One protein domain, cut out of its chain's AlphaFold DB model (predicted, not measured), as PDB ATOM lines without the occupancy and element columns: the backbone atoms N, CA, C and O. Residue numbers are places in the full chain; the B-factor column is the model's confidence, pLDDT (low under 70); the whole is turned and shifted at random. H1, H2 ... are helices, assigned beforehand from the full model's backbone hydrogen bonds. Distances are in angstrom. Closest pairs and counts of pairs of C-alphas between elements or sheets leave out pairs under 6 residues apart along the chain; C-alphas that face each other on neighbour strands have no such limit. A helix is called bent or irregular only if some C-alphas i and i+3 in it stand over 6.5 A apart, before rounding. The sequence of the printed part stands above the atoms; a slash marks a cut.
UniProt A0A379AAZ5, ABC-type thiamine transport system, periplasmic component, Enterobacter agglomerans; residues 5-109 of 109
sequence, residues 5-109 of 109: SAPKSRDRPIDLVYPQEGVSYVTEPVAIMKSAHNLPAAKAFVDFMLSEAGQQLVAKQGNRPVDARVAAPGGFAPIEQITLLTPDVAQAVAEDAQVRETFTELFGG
ATOM      1  N   SER A   5      -4.374 -42.618 -40.583       56.31
ATOM      2  CA  SER A   5      -4.868 -43.332 -39.405       56.31
ATOM      3  C   SER A   5      -4.351 -44.766 -39.319       56.31
ATOM      4  O   SER A   5      -4.285 -45.503 -40.305       56.31
ATOM      5  N   ALA A   6      -3.990 -45.167 -38.105       60.56
ATOM      6  CA  ALA A   6      -3.674 -46.547 -37.762       60.56
ATOM      7  C   ALA A   6      -4.946 -47.384 -37.555       60.56
ATOM      8  O   ALA A   6      -5.899 -46.876 -36.965       60.56
ATOM      9  N   PRO A   7      -4.981 -48.673 -37.941       55.69
ATOM     10  CA  PRO A   7      -6.144 -49.519 -37.690       55.69
ATOM     11  C   PRO A   7      -6.353 -49.796 -36.188       55.69
ATOM     12  O   PRO A   7      -5.426 -50.197 -35.481       55.69
ATOM     13  N   LYS A   8      -7.598 -49.630 -35.717       60.44
ATOM     14  CA  LYS A   8      -8.048 -49.988 -34.359       60.44
ATOM     15  C   LYS A   8      -7.924 -51.495 -34.094       60.44
ATOM     16  O   LYS A   8      -8.164 -52.306 -34.990       60.44
ATOM     17  N   SER A   9      -7.675 -51.883 -32.842       63.00
ATOM     18  CA  SER A   9      -7.905 -53.253 -32.353       63.00
ATOM     19  C   SER A   9      -9.017 -53.262 -31.299       63.00
ATOM     20  O   SER A   9      -9.343 -52.220 -30.733       63.00
ATOM     21  N   ARG A  10      -9.611 -54.430 -31.004       62.00
ATOM     22  CA  ARG A  10     -10.635 -54.547 -29.941       62.00
ATOM     23  C   ARG A  10     -10.123 -54.079 -28.575       62.00
ATOM     24  O   ARG A  10     -10.906 -53.544 -27.800       62.00
ATOM     25  N   ASP A  11      -8.822 -54.218 -28.336       67.69
ATOM     26  CA  ASP A  11      -8.179 -53.870 -27.066       67.69
ATOM     27  C   ASP A  11      -7.705 -52.405 -27.012       67.69
ATOM     28  O   ASP A  11      -7.417 -51.884 -25.938       67.69
ATOM     29  N   ARG A  12      -7.627 -51.715 -28.161       69.06
ATOM     30  CA  ARG A  12      -7.280 -50.288 -28.269       69.06
ATOM     31  C   ARG A  12      -8.215 -49.603 -29.275       69.06
ATOM     32  O   ARG A  12      -7.888 -49.533 -30.460       69.06
ATOM     33  N   PRO A  13      -9.372 -49.080 -28.825       76.00
ATOM     34  CA  PRO A  13     -10.402 -48.527 -29.707       76.00
ATOM     35  C   PRO A  13     -10.106 -47.095 -30.197       76.00
ATOM     36  O   PRO A  13     -11.006 -46.425 -30.703       76.00
ATOM     37  N   ILE A  14      -8.872 -46.610 -30.042       78.69
ATOM     38  CA  ILE A  14      -8.459 -45.239 -30.369       78.69
ATOM     39  C   ILE A  14      -7.633 -45.259 -31.659       78.69
ATOM     40  O   ILE A  14      -6.748 -46.102 -31.809       78.69
ATOM     41  N   ASP A  15      -7.918 -44.328 -32.573       77.69
ATOM     42  CA  ASP A  15      -7.100 -44.117 -33.770       77.69
ATOM     43  C   ASP A  15      -5.838 -43.329 -33.421       77.69
ATOM     44  O   ASP A  15      -5.902 -42.297 -32.752       77.69
ATOM     45  N   LEU A  16      -4.696 -43.768 -33.946       80.44
ATOM     46  CA  LEU A  16      -3.513 -42.919 -34.024       80.44
ATOM     47  C   LEU A  16      -3.634 -42.049 -35.275       80.44
ATOM     48  O   LEU A  16      -3.809 -42.592 -36.366       80.44
ATOM     49  N   VAL A  17      -3.553 -40.730 -35.113       87.44
ATOM     50  CA  VAL A  17      -3.708 -39.745 -36.191       87.44
ATOM     51  C   VAL A  17      -2.444 -38.906 -36.317       87.44
ATOM     52  O   VAL A  17      -1.931 -38.409 -35.317       87.44
ATOM     53  N   TYR A  18      -1.983 -38.706 -37.553       90.31
ATOM     54  CA  TYR A  18      -0.898 -37.779 -37.881       90.31
ATOM     55  C   TYR A  18      -1.467 -36.544 -38.612       90.31
ATOM     56  O   TYR A  18      -2.001 -36.708 -39.716       90.31
ATOM     57  N   PRO A  19      -1.404 -35.333 -38.019       92.31
ATOM     58  CA  PRO A  19      -1.807 -34.088 -38.678       92.31
ATOM     59  C   PRO A  19      -0.991 -33.806 -39.944       92.31
ATOM     60  O   PRO A  19       0.174 -34.191 -40.039       92.31
ATOM     61  N   GLN A  20      -1.596 -33.117 -40.914       90.19
ATOM     62  CA  GLN A  20      -0.947 -32.827 -42.201       90.19
ATOM     63  C   GLN A  20       0.105 -31.728 -42.084       90.19
ATOM     64  O   GLN A  20       1.128 -31.765 -42.763       90.19
ATOM     65  N   GLU A  21      -0.166 -30.760 -41.212       93.50
ATOM     66  CA  GLU A  21       0.711 -29.647 -40.870       93.50
ATOM     67  C   GLU A  21       2.027 -30.143 -40.263       93.50
ATOM     68  O   GLU A  21       3.050 -29.472 -40.359       93.50
ATOM     69  N   GLY A  22       1.999 -31.342 -39.682       93.62
ATOM     70  CA  GLY A  22       3.146 -32.036 -39.140       93.62
ATOM     71  C   GLY A  22       2.946 -32.466 -37.698       93.62
ATOM     72  O   GLY A  22       1.944 -32.174 -37.044       93.62
ATOM     73  N   VAL A  23       3.922 -33.221 -37.218       93.00
ATOM     74  CA  VAL A  23       3.921 -33.848 -35.902       93.00
ATOM     75  C   VAL A  23       5.170 -33.389 -35.167       93.00
ATOM     76  O   VAL A  23       6.283 -33.502 -35.689       93.00
ATOM     77  N   SER A  24       4.992 -32.869 -33.953       92.31
ATOM     78  CA  SER A  24       6.106 -32.703 -33.026       92.31
ATOM     79  C   SER A  24       6.585 -34.076 -32.566       92.31
ATOM     80  O   SER A  24       5.804 -35.012 -32.399       92.31
ATOM     81  N   TYR A  25       7.888 -34.214 -32.365       89.38
ATOM     82  CA  TYR A  25       8.480 -35.464 -31.916       89.38
ATOM     83  C   TYR A  25       9.502 -35.181 -30.825       89.38
ATOM     84  O   TYR A  25      10.127 -34.124 -30.786       89.38
ATOM     85  N   VAL A  26       9.664 -36.152 -29.936       86.69
ATOM     86  CA  VAL A  26      10.681 -36.130 -28.894       86.69
ATOM     87  C   VAL A  26      11.516 -37.381 -29.083       86.69
ATOM     88  O   VAL A  26      10.996 -38.495 -29.056       86.69
ATOM     89  N   THR A  27      12.809 -37.201 -29.328       84.88
ATOM     90  CA  THR A  27      13.762 -38.307 -29.229       84.88
ATOM     91  C   THR A  27      14.026 -38.585 -27.756       84.88
ATOM     92  O   THR A  27      14.095 -37.640 -26.974       84.88
ATOM     93  N   GLU A  28      14.229 -39.843 -27.380       87.19
ATOM     94  CA  GLU A  28      14.699 -40.224 -26.043       87.19
ATOM     95  C   GLU A  28      16.236 -40.350 -26.080       87.19
ATOM     96  O   GLU A  28      16.752 -41.417 -26.427       87.19
ATOM     97  N   PRO A  29      17.008 -39.271 -25.825       89.44
ATOM     98  CA  PRO A  29      18.459 -39.321 -25.937       89.44
ATOM     99  C   PRO A  29      19.079 -40.133 -24.798       89.44
ATOM    100  O   PRO A  29      18.635 -40.088 -23.652       89.44
ATOM    101  N   VAL A  30      20.195 -40.793 -25.104       94.69
ATOM    102  CA  VAL A  30      21.099 -41.379 -24.113       94.69
ATOM    103  C   VAL A  30      22.446 -40.662 -24.167       94.69
ATOM    104  O   VAL A  30      22.976 -40.388 -25.242       94.69
ATOM    105  N   ALA A  31      23.012 -40.354 -23.000       96.19
ATOM    106  CA  ALA A  31      24.310 -39.702 -22.880       96.19
ATOM    107  C   ALA A  31      25.119 -40.285 -21.717       96.19
ATOM    108  O   ALA A  31      24.567 -40.746 -20.718       96.19
ATOM    109  N   ILE A  32      26.448 -40.230 -21.836       98.19
ATOM    110  CA  ILE A  32      27.370 -40.615 -20.765       98.19
ATOM    111  C   ILE A  32      27.799 -39.356 -20.015       98.19
ATOM    112  O   ILE A  32      28.343 -38.423 -20.603       98.19
ATOM    113  N   MET A  33      27.593 -39.353 -18.699       97.69
ATOM    114  CA  MET A  33      28.037 -38.265 -17.831       97.69
ATOM    115  C   MET A  33      29.564 -38.138 -17.845       97.69
ATOM    116  O   MET A  33      30.280 -39.134 -17.739       97.69
ATOM    117  N   LYS A  34      30.078 -36.902 -17.865       97.25
ATOM    118  CA  LYS A  34      31.528 -36.630 -17.787       97.25
ATOM    119  C   LYS A  34      32.182 -37.230 -16.532       97.25
ATOM    120  O   LYS A  34      33.354 -37.584 -16.562       97.25
ATOM    121  N   SER A  35      31.427 -37.344 -15.443       97.25
ATOM    122  CA  SER A  35      31.859 -37.894 -14.155       97.25
ATOM    123  C   SER A  35      31.649 -39.409 -14.013       97.25
ATOM    124  O   SER A  35      31.781 -39.927 -12.906       97.25
ATOM    125  N   ALA A  36      31.293 -40.130 -15.083       97.88
ATOM    126  CA  ALA A  36      30.981 -41.556 -15.004       97.88
ATOM    127  C   ALA A  36      32.140 -42.371 -14.396       97.88
ATOM    128  O   ALA A  36      33.226 -42.458 -14.963       97.88
ATOM    129  N   HIS A  37      31.875 -43.027 -13.262       97.31
ATOM    130  CA  HIS A  37      32.864 -43.837 -12.539       97.31
ATOM    131  C   HIS A  37      33.274 -45.114 -13.283       97.31
ATOM    132  O   HIS A  37      34.352 -45.651 -13.047       97.31
ATOM    133  N   ASN A  38      32.417 -45.606 -14.181       98.06
ATOM    134  CA  ASN A  38      32.676 -46.782 -15.004       98.06
ATOM    135  C   ASN A  38      32.359 -46.473 -16.471       98.06
ATOM    136  O   ASN A  38      31.286 -46.793 -16.987       98.06
ATOM    137  N   LEU A  39      33.308 -45.812 -17.136       98.12
ATOM    138  CA  LEU A  39      33.180 -45.439 -18.541       98.12
ATOM    139  C   LEU A  39      33.020 -46.652 -19.484       98.12
ATOM    140  O   LEU A  39      32.186 -46.561 -20.387       98.12
ATOM    141  N   PRO A  40      33.738 -47.784 -19.306       98.44
ATOM    142  CA  PRO A  40      33.521 -48.970 -20.134       98.44
ATOM    143  C   PRO A  40      32.089 -49.514 -20.066       98.44
ATOM    144  O   PRO A  40      31.483 -49.752 -21.108       98.44
ATOM    145  N   ALA A  41      31.514 -49.654 -18.867       98.38
ATOM    146  CA  ALA A  41      30.139 -50.137 -18.724       98.38
ATOM    147  C   ALA A  41      29.116 -49.139 -19.288       98.38
ATOM    148  O   ALA A  41      28.161 -49.548 -19.943       98.38
ATOM    149  N   ALA A  42      29.334 -47.834 -19.091       98.56
ATOM    150  CA  ALA A  42      28.473 -46.803 -19.665       98.56
ATOM    151  C   ALA A  42      28.469 -46.850 -21.204       98.56
ATOM    152  O   ALA A  42      27.408 -46.767 -21.814       98.56
ATOM    153  N   LYS A  43      29.639 -47.045 -21.830       98.38
ATOM    154  CA  LYS A  43      29.751 -47.251 -23.283       98.38
ATOM    155  C   LYS A  43      28.997 -48.501 -23.729       98.38
ATOM    156  O   LYS A  43      28.153 -48.394 -24.606       98.38
ATOM    157  N   ALA A  44      29.215 -49.635 -23.061       98.50
ATOM    158  CA  ALA A  44      28.519 -50.880 -23.385       98.50
ATOM    159  C   ALA A  44      26.987 -50.749 -23.281       98.50
ATOM    160  O   ALA A  44      26.259 -51.333 -24.080       98.50
ATOM    161  N   PHE A  45      26.489 -49.964 -22.323       98.06
ATOM    162  CA  PHE A  45      25.061 -49.683 -22.195       98.06
ATOM    163  C   PHE A  45      24.522 -48.833 -23.354       98.06
ATOM    164  O   PHE A  45      23.481 -49.173 -23.917       98.06
ATOM    165  N   VAL A  46      25.232 -47.771 -23.753       98.00
ATOM    166  CA  VAL A  46      24.861 -46.970 -24.935       98.00
ATOM    167  C   VAL A  46      24.879 -47.832 -26.197       98.00
ATOM    168  O   VAL A  46      23.916 -47.812 -26.961       98.00
ATOM    169  N   ASP A  47      25.925 -48.639 -26.379       98.00
ATOM    170  CA  ASP A  47      26.046 -49.555 -27.515       98.00
ATOM    171  C   ASP A  47      24.870 -50.540 -27.549       98.00
ATOM    172  O   ASP A  47      24.285 -50.777 -28.604       98.00
ATOM    173  N   PHE A  48      24.461 -51.071 -26.391       97.81
ATOM    174  CA  PHE A  48      23.285 -51.930 -26.289       97.81
ATOM    175  C   PHE A  48      21.992 -51.201 -26.674       97.81
ATOM    176  O   PHE A  48      21.228 -51.738 -27.476       97.81
ATOM    177  N   MET A  49      21.747 -49.992 -26.157       96.62
ATOM    178  CA  MET A  49      20.547 -49.213 -26.494       96.62
ATOM    179  C   MET A  49      20.436 -48.942 -27.999       96.62
ATOM    180  O   MET A  49      19.337 -48.985 -28.550       96.62
ATOM    181  N   LEU A  50      21.566 -48.693 -28.667       95.62
ATOM    182  CA  LEU A  50      21.630 -48.427 -30.106       95.62
ATOM    183  C   LEU A  50      21.708 -49.700 -30.964       95.62
ATOM    184  O   LEU A  50      21.524 -49.635 -32.177       95.62
ATOM    185  N   SER A  51      21.974 -50.856 -30.356       97.44
ATOM    186  CA  SER A  51      22.012 -52.140 -31.057       97.44
ATOM    187  C   SER A  51      20.626 -52.573 -31.535       97.44
ATOM    188  O   SER A  51      19.606 -52.213 -30.947       97.44
ATOM    189  N   GLU A  52      20.586 -53.452 -32.538       97.62
ATOM    190  CA  GLU A  52      19.334 -54.049 -33.014       97.62
ATOM    191  C   GLU A  52      18.548 -54.714 -31.872       97.62
ATOM    192  O   GLU A  52      17.339 -54.537 -31.765       97.62
ATOM    193  N   ALA A  53      19.224 -55.413 -30.953       97.50
ATOM    194  CA  ALA A  53      18.575 -56.043 -29.802       97.50
ATOM    195  C   ALA A  53      17.914 -55.017 -28.864       97.50
ATOM    196  O   ALA A  53      16.786 -55.235 -28.416       97.50
ATOM    197  N   GLY A  54      18.578 -53.888 -28.597       97.19
ATOM    198  CA  GLY A  54      18.001 -52.786 -27.824       97.19
ATOM    199  C   GLY A  54      16.796 -52.166 -28.531       97.19
ATOM    200  O   GLY A  54      15.744 -51.967 -27.928       97.19
ATOM    201  N   GLN A  55      16.897 -51.965 -29.840       97.62
ATOM    202  CA  GLN A  55      15.825 -51.412 -30.669       97.62
ATOM    203  C   GLN A  55      14.611 -52.356 -30.782       97.62
ATOM    204  O   GLN A  55      13.466 -51.906 -30.752       97.62
ATOM    205  N   GLN A  56      14.821 -53.674 -30.781       97.38
ATOM    206  CA  GLN A  56      13.740 -54.661 -30.660       97.38
ATOM    207  C   GLN A  56      13.020 -54.564 -29.301       97.38
ATOM    208  O   GLN A  56      11.810 -54.784 -29.225       97.38
ATOM    209  N   LEU A  57      13.721 -54.211 -28.213       96.19
ATOM    210  CA  LEU A  57      13.077 -53.940 -26.921       96.19
ATOM    211  C   LEU A  57      12.261 -52.643 -26.943       96.19
ATOM    212  O   LEU A  57      11.199 -52.601 -26.324       96.19
ATOM    213  N   VAL A  58      12.713 -51.608 -27.657       95.06
ATOM    214  CA  VAL A  58      11.936 -50.372 -27.872       95.06
ATOM    215  C   VAL A  58      10.611 -50.694 -28.571       95.06
ATOM    216  O   VAL A  58       9.549 -50.318 -28.073       95.06
ATOM    217  N   ALA A  59      10.648 -51.484 -29.651       93.88
ATOM    218  CA  ALA A  59       9.439 -51.924 -30.352       93.88
ATOM    219  C   ALA A  59       8.486 -52.712 -29.436       93.88
ATOM    220  O   ALA A  59       7.278 -52.471 -29.423       93.88
ATOM    221  N   LYS A  60       9.012 -53.630 -28.614       93.44
ATOM    222  CA  LYS A  60       8.196 -54.409 -27.661       93.44
ATOM    223  C   LYS A  60       7.493 -53.548 -26.613       93.44
ATOM    224  O   LYS A  60       6.428 -53.932 -26.141       93.44
ATOM    225  N   GLN A  61       8.066 -52.398 -26.267       90.94
ATOM    226  CA  GLN A  61       7.465 -51.431 -25.345       90.94
ATOM    227  C   GLN A  61       6.402 -50.547 -26.015       90.94
ATOM    228  O   GLN A  61       5.760 -49.746 -25.344       90.94
ATOM    229  N   GLY A  62       6.175 -50.705 -27.323       89.00
ATOM    230  CA  GLY A  62       5.186 -49.933 -28.072       89.00
ATOM    231  C   GLY A  62       5.716 -48.615 -28.637       89.00
ATOM    232  O   GLY A  62       4.929 -47.856 -29.198       89.00
ATOM    233  N   ASN A  63       7.026 -48.372 -28.550       91.19
ATOM    234  CA  ASN A  63       7.681 -47.191 -29.104       91.19
ATOM    235  C   ASN A  63       8.255 -47.466 -30.498       91.19
ATOM    236  O   ASN A  63       8.545 -48.607 -30.861       91.19
ATOM    237  N   ARG A  64       8.444 -46.402 -31.289       92.81
ATOM    238  CA  ARG A  64       9.120 -46.494 -32.588       92.81
ATOM    239  C   ARG A  64      10.639 -46.637 -32.376       92.81
ATOM    240  O   ARG A  64      11.223 -45.755 -31.752       92.81
ATOM    241  N   PRO A  65      11.284 -47.682 -32.922       95.06
ATOM    242  CA  PRO A  65      12.740 -47.779 -32.959       95.06
ATOM    243  C   PRO A  65      13.367 -46.695 -33.840       95.06
ATOM    244  O   PRO A  65      12.782 -46.290 -34.843       95.06
ATOM    245  N   VAL A  66      14.579 -46.261 -33.499       92.38
ATOM    246  CA  VAL A  66      15.369 -45.332 -34.328       92.38
ATOM    247  C   VAL A  66      16.177 -46.053 -35.408       92.38
ATOM    248  O   VAL A  66      16.560 -45.440 -36.401       92.38
ATOM    249  N   ASP A  67      16.430 -47.353 -35.239       93.44
ATOM    250  CA  ASP A  67      17.075 -48.179 -36.259       93.44
ATOM    251  C   ASP A  67      16.045 -48.632 -37.300       93.44
ATOM    252  O   ASP A  67      15.136 -49.404 -36.994       93.44
ATOM    253  N   ALA A  68      16.220 -48.186 -38.546       91.31
ATOM    254  CA  ALA A  68      15.327 -48.492 -39.663       91.31
ATOM    255  C   ALA A  68      15.236 -49.993 -40.006       91.31
ATOM    256  O   ALA A  68      14.319 -50.407 -40.714       91.31
ATOM    257  N   ARG A  69      16.168 -50.822 -39.518       93.50
ATOM    258  CA  ARG A  69      16.123 -52.283 -39.688       93.50
ATOM    259  C   ARG A  69      15.103 -52.947 -38.763       93.50
ATOM    260  O   ARG A  69      14.690 -54.073 -39.030       93.50
ATOM    261  N   VAL A  70      14.690 -52.273 -37.687       95.38
ATOM    262  CA  VAL A  70      13.704 -52.784 -36.732       95.38
ATOM    263  C   VAL A  70      12.336 -52.194 -37.048       95.38
ATOM    264  O   VAL A  70      12.134 -50.982 -37.009       95.38
ATOM    265  N   ALA A  71      11.370 -53.063 -37.338       93.25
ATOM    266  CA  ALA A  71      10.009 -52.641 -37.636       93.25
ATOM    267  C   ALA A  71       9.363 -51.925 -36.437       93.25
ATOM    268  O   ALA A  71       9.446 -52.380 -35.293       93.25
ATOM    269  N   ALA A  72       8.668 -50.820 -36.716       92.19
ATOM    270  CA  ALA A  72       7.837 -50.153 -35.724       92.19
ATOM    271  C   ALA A  72       6.644 -51.042 -35.311       92.19
ATOM    272  O   ALA A  72       6.204 -51.893 -36.093       92.19
ATOM    273  N   PRO A  73       6.080 -50.841 -34.105       88.25
ATOM    274  CA  PRO A  73       4.892 -51.565 -33.667       88.25
ATOM    275  C   PRO A  73       3.712 -51.393 -34.628       88.25
ATOM    276  O   PRO A  73       3.567 -50.368 -35.298       88.25
ATOM    277  N   GLY A  74       2.820 -52.386 -34.652       84.06
ATOM    278  CA  GLY A  74       1.609 -52.332 -35.470       84.06
ATOM    279  C   GLY A  74       0.784 -51.070 -35.192       84.06
ATOM    280  O   GLY A  74       0.514 -50.739 -34.036       84.06
ATOM    281  N   GLY A  75       0.388 -50.386 -36.266       81.75
ATOM    282  CA  GLY A  75      -0.361 -49.129 -36.225       81.75
ATOM    283  C   GLY A  75       0.488 -47.874 -36.444       81.75
ATOM    284  O   GLY A  75      -0.058 -46.812 -36.702       81.75
ATOM    285  N   PHE A  76       1.813 -47.949 -36.422       87.50
ATOM    286  CA  PHE A  76       2.626 -46.785 -36.767       87.50
ATOM    287  C   PHE A  76       2.644 -46.589 -38.290       87.50
ATOM    288  O   PHE A  76       2.872 -47.543 -39.034       87.50
ATOM    289  N   ALA A  77       2.431 -45.358 -38.766       88.50
ATOM    290  CA  ALA A  77       2.645 -45.044 -40.181       88.50
ATOM    291  C   ALA A  77       4.149 -45.139 -40.523       88.50
ATOM    292  O   ALA A  77       4.985 -44.944 -39.635       88.50
ATOM    293  N   PRO A  78       4.549 -45.413 -41.773       89.00
ATOM    294  CA  PRO A  78       5.950 -45.287 -42.183       89.00
ATOM    295  C   PRO A  78       6.493 -43.894 -41.836       89.00
ATOM    296  O   PRO A  78       5.779 -42.906 -42.003       89.00
ATOM    297  N   ILE A  79       7.716 -43.803 -41.297       89.31
ATOM    298  CA  ILE A  79       8.238 -42.515 -40.795       89.31
ATOM    299  C   ILE A  79       8.392 -41.502 -41.932       89.31
ATOM    300  O   ILE A  79       8.158 -40.317 -41.743       89.31
ATOM    301  N   GLU A  80       8.676 -41.992 -43.135       90.31
ATOM    302  CA  GLU A  80       8.845 -41.224 -44.367       90.31
ATOM    303  C   GLU A  80       7.537 -40.583 -44.851       90.31
ATOM    304  O   GLU A  80       7.560 -39.696 -45.700       90.31
ATOM    305  N   GLN A  81       6.390 -41.033 -44.331       91.19
ATOM    306  CA  GLN A  81       5.068 -40.477 -44.634       91.19
ATOM    307  C   GLN A  81       4.607 -39.453 -43.589       91.19
ATOM    308  O   GLN A  81       3.523 -38.889 -43.728       91.19
ATOM    309  N   ILE A  82       5.397 -39.224 -42.535       91.88
ATOM    310  CA  ILE A  82       5.070 -38.291 -41.459       91.88
ATOM    311  C   ILE A  82       5.890 -37.014 -41.654       91.88
ATOM    312  O   ILE A  82       7.119 -37.042 -41.630       91.88
ATOM    313  N   THR A  83       5.212 -35.875 -41.782       94.81
ATOM    314  CA  THR A  83       5.863 -34.561 -41.734       94.81
ATOM    315  C   THR A  83       6.325 -34.288 -40.302       94.81
ATOM    316  O   THR A  83       5.503 -34.052 -39.418       94.81
ATOM    317  N   LEU A  84       7.634 -34.336 -40.053       93.81
ATOM    318  CA  LEU A  84       8.207 -34.053 -38.736       93.81
ATOM    319  C   LEU A  84       8.516 -32.563 -38.579       93.81
ATOM    320  O   LEU A  84       9.271 -31.986 -39.362       93.81
ATOM    321  N   LEU A  85       7.980 -31.957 -37.521       94.50
ATOM    322  CA  LEU A  85       8.294 -30.585 -37.133       94.50
ATOM    323  C   LEU A  85       9.620 -30.579 -36.369       94.50
ATOM    324  O   LEU A  85       9.650 -30.788 -35.158       94.50
ATOM    325  N   THR A  86      10.722 -30.398 -37.097       90.81
ATOM    326  CA  THR A  86      12.075 -30.363 -36.522       90.81
ATOM    327  C   THR A  86      12.371 -28.961 -35.988       90.81
ATOM    328  O   THR A  86      12.426 -28.029 -36.793       90.81
ATOM    329  N   PRO A  87      12.552 -28.775 -34.669       87.19
ATOM    330  CA  PRO A  87      12.871 -27.466 -34.114       87.19
ATOM    331  C   PRO A  87      14.332 -27.086 -34.384       87.19
ATOM    332  O   PRO A  87      15.216 -27.946 -34.396       87.19
ATOM    333  N   ASP A  88      14.606 -25.785 -34.504       92.75
ATOM    334  CA  ASP A  88      15.953 -25.269 -34.263       92.75
ATOM    335  C   ASP A  88      16.221 -25.359 -32.756       92.75
ATOM    336  O   ASP A  88      15.661 -24.614 -31.953       92.75
ATOM    337  N   VAL A  89      17.051 -26.326 -32.363       90.56
ATOM    338  CA  VAL A  89      17.338 -26.606 -30.950       90.56
ATOM    339  C   VAL A  89      18.054 -25.432 -30.280       90.56
ATOM    340  O   VAL A  89      17.804 -25.162 -29.108       90.56
ATOM    341  N   ALA A  90      18.932 -24.726 -30.996       94.75
ATOM    342  CA  ALA A  90      19.665 -23.602 -30.423       94.75
ATOM    343  C   ALA A  90      18.725 -22.420 -30.168       94.75
ATOM    344  O   ALA A  90      18.768 -21.826 -29.089       94.75
ATOM    345  N   GLN A  91      17.840 -22.135 -31.124       95.88
ATOM    346  CA  GLN A  91      16.803 -21.124 -30.965       95.88
ATOM    347  C   GLN A  91      15.830 -21.494 -29.839       95.88
ATOM    348  O   GLN A  91      15.594 -20.680 -28.952       95.88
ATOM    349  N   ALA A  92      15.333 -22.735 -29.811       93.00
ATOM    350  CA  ALA A  92      14.396 -23.193 -28.787       93.00
ATOM    351  C   ALA A  92      14.968 -23.052 -27.367       93.00
ATOM    352  O   ALA A  92      14.255 -22.656 -26.452       93.00
ATOM    353  N   VAL A  93      16.264 -23.327 -27.181       95.06
ATOM    354  CA  VAL A  93      16.946 -23.120 -25.894       95.06
ATOM    355  C   VAL A  93      17.104 -21.634 -25.571       95.06
ATOM    356  O   VAL A  93      16.918 -21.243 -24.421       95.06
ATOM    357  N   ALA A  94      17.450 -20.804 -26.559       97.75
ATOM    358  CA  ALA A  94      17.601 -19.363 -26.361       97.75
ATOM    359  C   ALA A  94      16.273 -18.670 -26.006       97.75
ATOM    360  O   ALA A  94      16.274 -17.702 -25.248       97.75
ATOM    361  N   GLU A  95      15.154 -19.176 -26.528       97.19
ATOM    362  CA  GLU A  95      13.820 -18.588 -26.381       97.19
ATOM    363  C   GLU A  95      12.961 -19.261 -25.289       97.19
ATOM    364  O   GLU A  95      11.888 -18.745 -24.977       97.19
ATOM    365  N   ASP A  96      13.414 -20.364 -24.668       96.88
ATOM    366  CA  ASP A  96      12.624 -21.197 -23.731       96.88
ATOM    367  C   ASP A  96      11.893 -20.374 -22.662       96.88
ATOM    368  O   ASP A  96      10.681 -20.509 -22.484       96.88
ATOM    369  N   ALA A  97      12.606 -19.473 -21.981       97.56
ATOM    370  CA  ALA A  97      12.026 -18.660 -20.915       97.56
ATOM    371  C   ALA A  97      10.899 -17.748 -21.428       97.56
ATOM    372  O   ALA A  97       9.824 -17.709 -20.830       97.56
ATOM    373  N   GLN A  98      11.126 -17.067 -22.555       97.81
ATOM    374  CA  GLN A  98      10.151 -16.159 -23.160       97.81
ATOM    375  C   GLN A  98       8.923 -16.922 -23.665       97.81
ATOM    376  O   GLN A  98       7.792 -16.522 -23.398       97.81
ATOM    377  N   VAL A  99       9.129 -18.039 -24.368       96.31
ATOM    378  CA  VAL A  99       8.037 -18.870 -24.896       96.31
ATOM    379  C   VAL A  99       7.159 -19.395 -23.760       96.31
ATOM    380  O   VAL A  99       5.931 -19.378 -23.865       96.31
ATOM    381  N   ARG A 100       7.768 -19.824 -22.649       96.19
ATOM    382  CA  ARG A 100       7.041 -20.277 -21.458       96.19
ATOM    383  C   ARG A 100       6.252 -19.153 -20.797       96.19
ATOM    384  O   ARG A 100       5.104 -19.383 -20.432       96.19
ATOM    385  N   GLU A 101       6.838 -17.964 -20.667       97.56
ATOM    386  CA  GLU A 101       6.153 -16.786 -20.125       97.56
ATOM    387  C   GLU A 101       4.931 -16.426 -20.975       97.56
ATOM    388  O   GLU A 101       3.821 -16.378 -20.451       97.56
ATOM    389  N   THR A 102       5.098 -16.317 -22.297       97.38
ATOM    390  CA  THR A 102       3.984 -16.059 -23.223       97.38
ATOM    391  C   THR A 102       2.891 -17.126 -23.113       97.38
ATOM    392  O   THR A 102       1.704 -16.805 -23.102       97.38
ATOM    393  N   PHE A 103       3.256 -18.408 -22.995       96.94
ATOM    394  CA  PHE A 103       2.273 -19.475 -22.800       96.94
ATOM    395  C   PHE A 103       1.490 -19.299 -21.489       96.94
ATOM    396  O   PHE A 103       0.268 -19.453 -21.472       96.94
ATOM    397  N   THR A 104       2.173 -18.954 -20.395       97.00
ATOM    398  CA  THR A 104       1.532 -18.682 -19.104       97.00
ATOM    399  C   THR A 104       0.630 -17.448 -19.159       97.00
ATOM    400  O   THR A 104      -0.475 -17.507 -18.638       97.00
ATOM    401  N   GLU A 105       1.023 -16.364 -19.825       97.12
ATOM    402  CA  GLU A 105       0.173 -15.173 -19.978       97.12
ATOM    403  C   GLU A 105      -1.119 -15.468 -20.751       97.12
ATOM    404  O   GLU A 105      -2.189 -14.975 -20.399       97.12
ATOM    405  N   LEU A 106      -1.031 -16.290 -21.800       97.56
ATOM    406  CA  LEU A 106      -2.174 -16.612 -22.656       97.56
ATOM    407  C   LEU A 106      -3.137 -17.623 -22.022       97.56
ATOM    408  O   LEU A 106      -4.343 -17.547 -22.262       97.56
ATOM    409  N   PHE A 107      -2.621 -18.589 -21.254       96.88
ATOM    410  CA  PHE A 107      -3.391 -19.765 -20.822       96.88
ATOM    411  C   PHE A 107      -3.349 -20.052 -19.311       96.88
ATOM    412  O   PHE A 107      -4.003 -20.993 -18.865       96.88
ATOM    413  N   GLY A 108      -2.578 -19.296 -18.525       83.00
ATOM    414  CA  GLY A 108      -2.225 -19.621 -17.136       83.00
ATOM    415  C   GLY A 108      -3.292 -19.361 -16.070       83.00
ATOM    416  O   GLY A 108      -3.219 -20.000 -15.021       83.00
ATOM    417  N   GLY A 109      -4.294 -18.520 -16.355       62.88
ATOM    418  CA  GLY A 109      -5.376 -18.171 -15.418       62.88
ATOM    419  C   GLY A 109      -4.993 -17.165 -14.337       62.88
ATOM    420  O   GLY A 109      -3.843 -17.199 -13.850       62.88
TER     421      GLY A 109
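What this domain is: This is residues 5 to 109 of the 109 residues of the protein "ABC-type thiamine transport system, periplasmic component" of Enterobacter agglomerans (UniProt A0A379AAZ5). With little regular structure, the domain is a loose, open frame: the kinked helix H3 sticks out as an arm, and H1 and H2 make a corner elsewhere. Long unnamed stretches, residues 5 to 38 and 61 to 88, make much of the rest, briefly paired in parallel at residues 23 to 24 with 84 to 85. The printed part has 105 residues, 40 in named helices, in the order H1, H2, H3, with no named strand: all helix, loose, radius of gyration of the C-alphas 18.4 A, spans 48 by 45 by 26 A.

How they stand to each other: H3, residues 89 to 107, has a kink of 59 degrees near residue 96 and is irregular, C-alphas 94 and 97 being 7.8 A apart. It is apart from H1, residues 39 to 50, and H2, residues 52 to 60. H1 and H2 are close but not clearly touching, closest at the C-alphas of Phe 48 and Gly 54, 5.6 A, at a steep tilt of 58 degrees, the same way. Every O i to N i+4 pair is within hydrogen-bond range in H1 and H2, and 13 of 15 in H3.

Where its parts are: H3 spans 24.1 A, ending at C-alpha 107 (-3.391, -19.765, -20.822); H1, 16.6 A, begins at C-alpha 39 (33.180, -45.439, -18.541); H2 spans 12.4 A.

The domain as a whole: The C-alphas farthest apart, Pro 40 and Gly 109, are 49.8 A apart. The printed part has no cut; H2 to H3 is a long link, H1 to H2 a tight one. Residues 5 to 12 and 109 are under pLDDT 70.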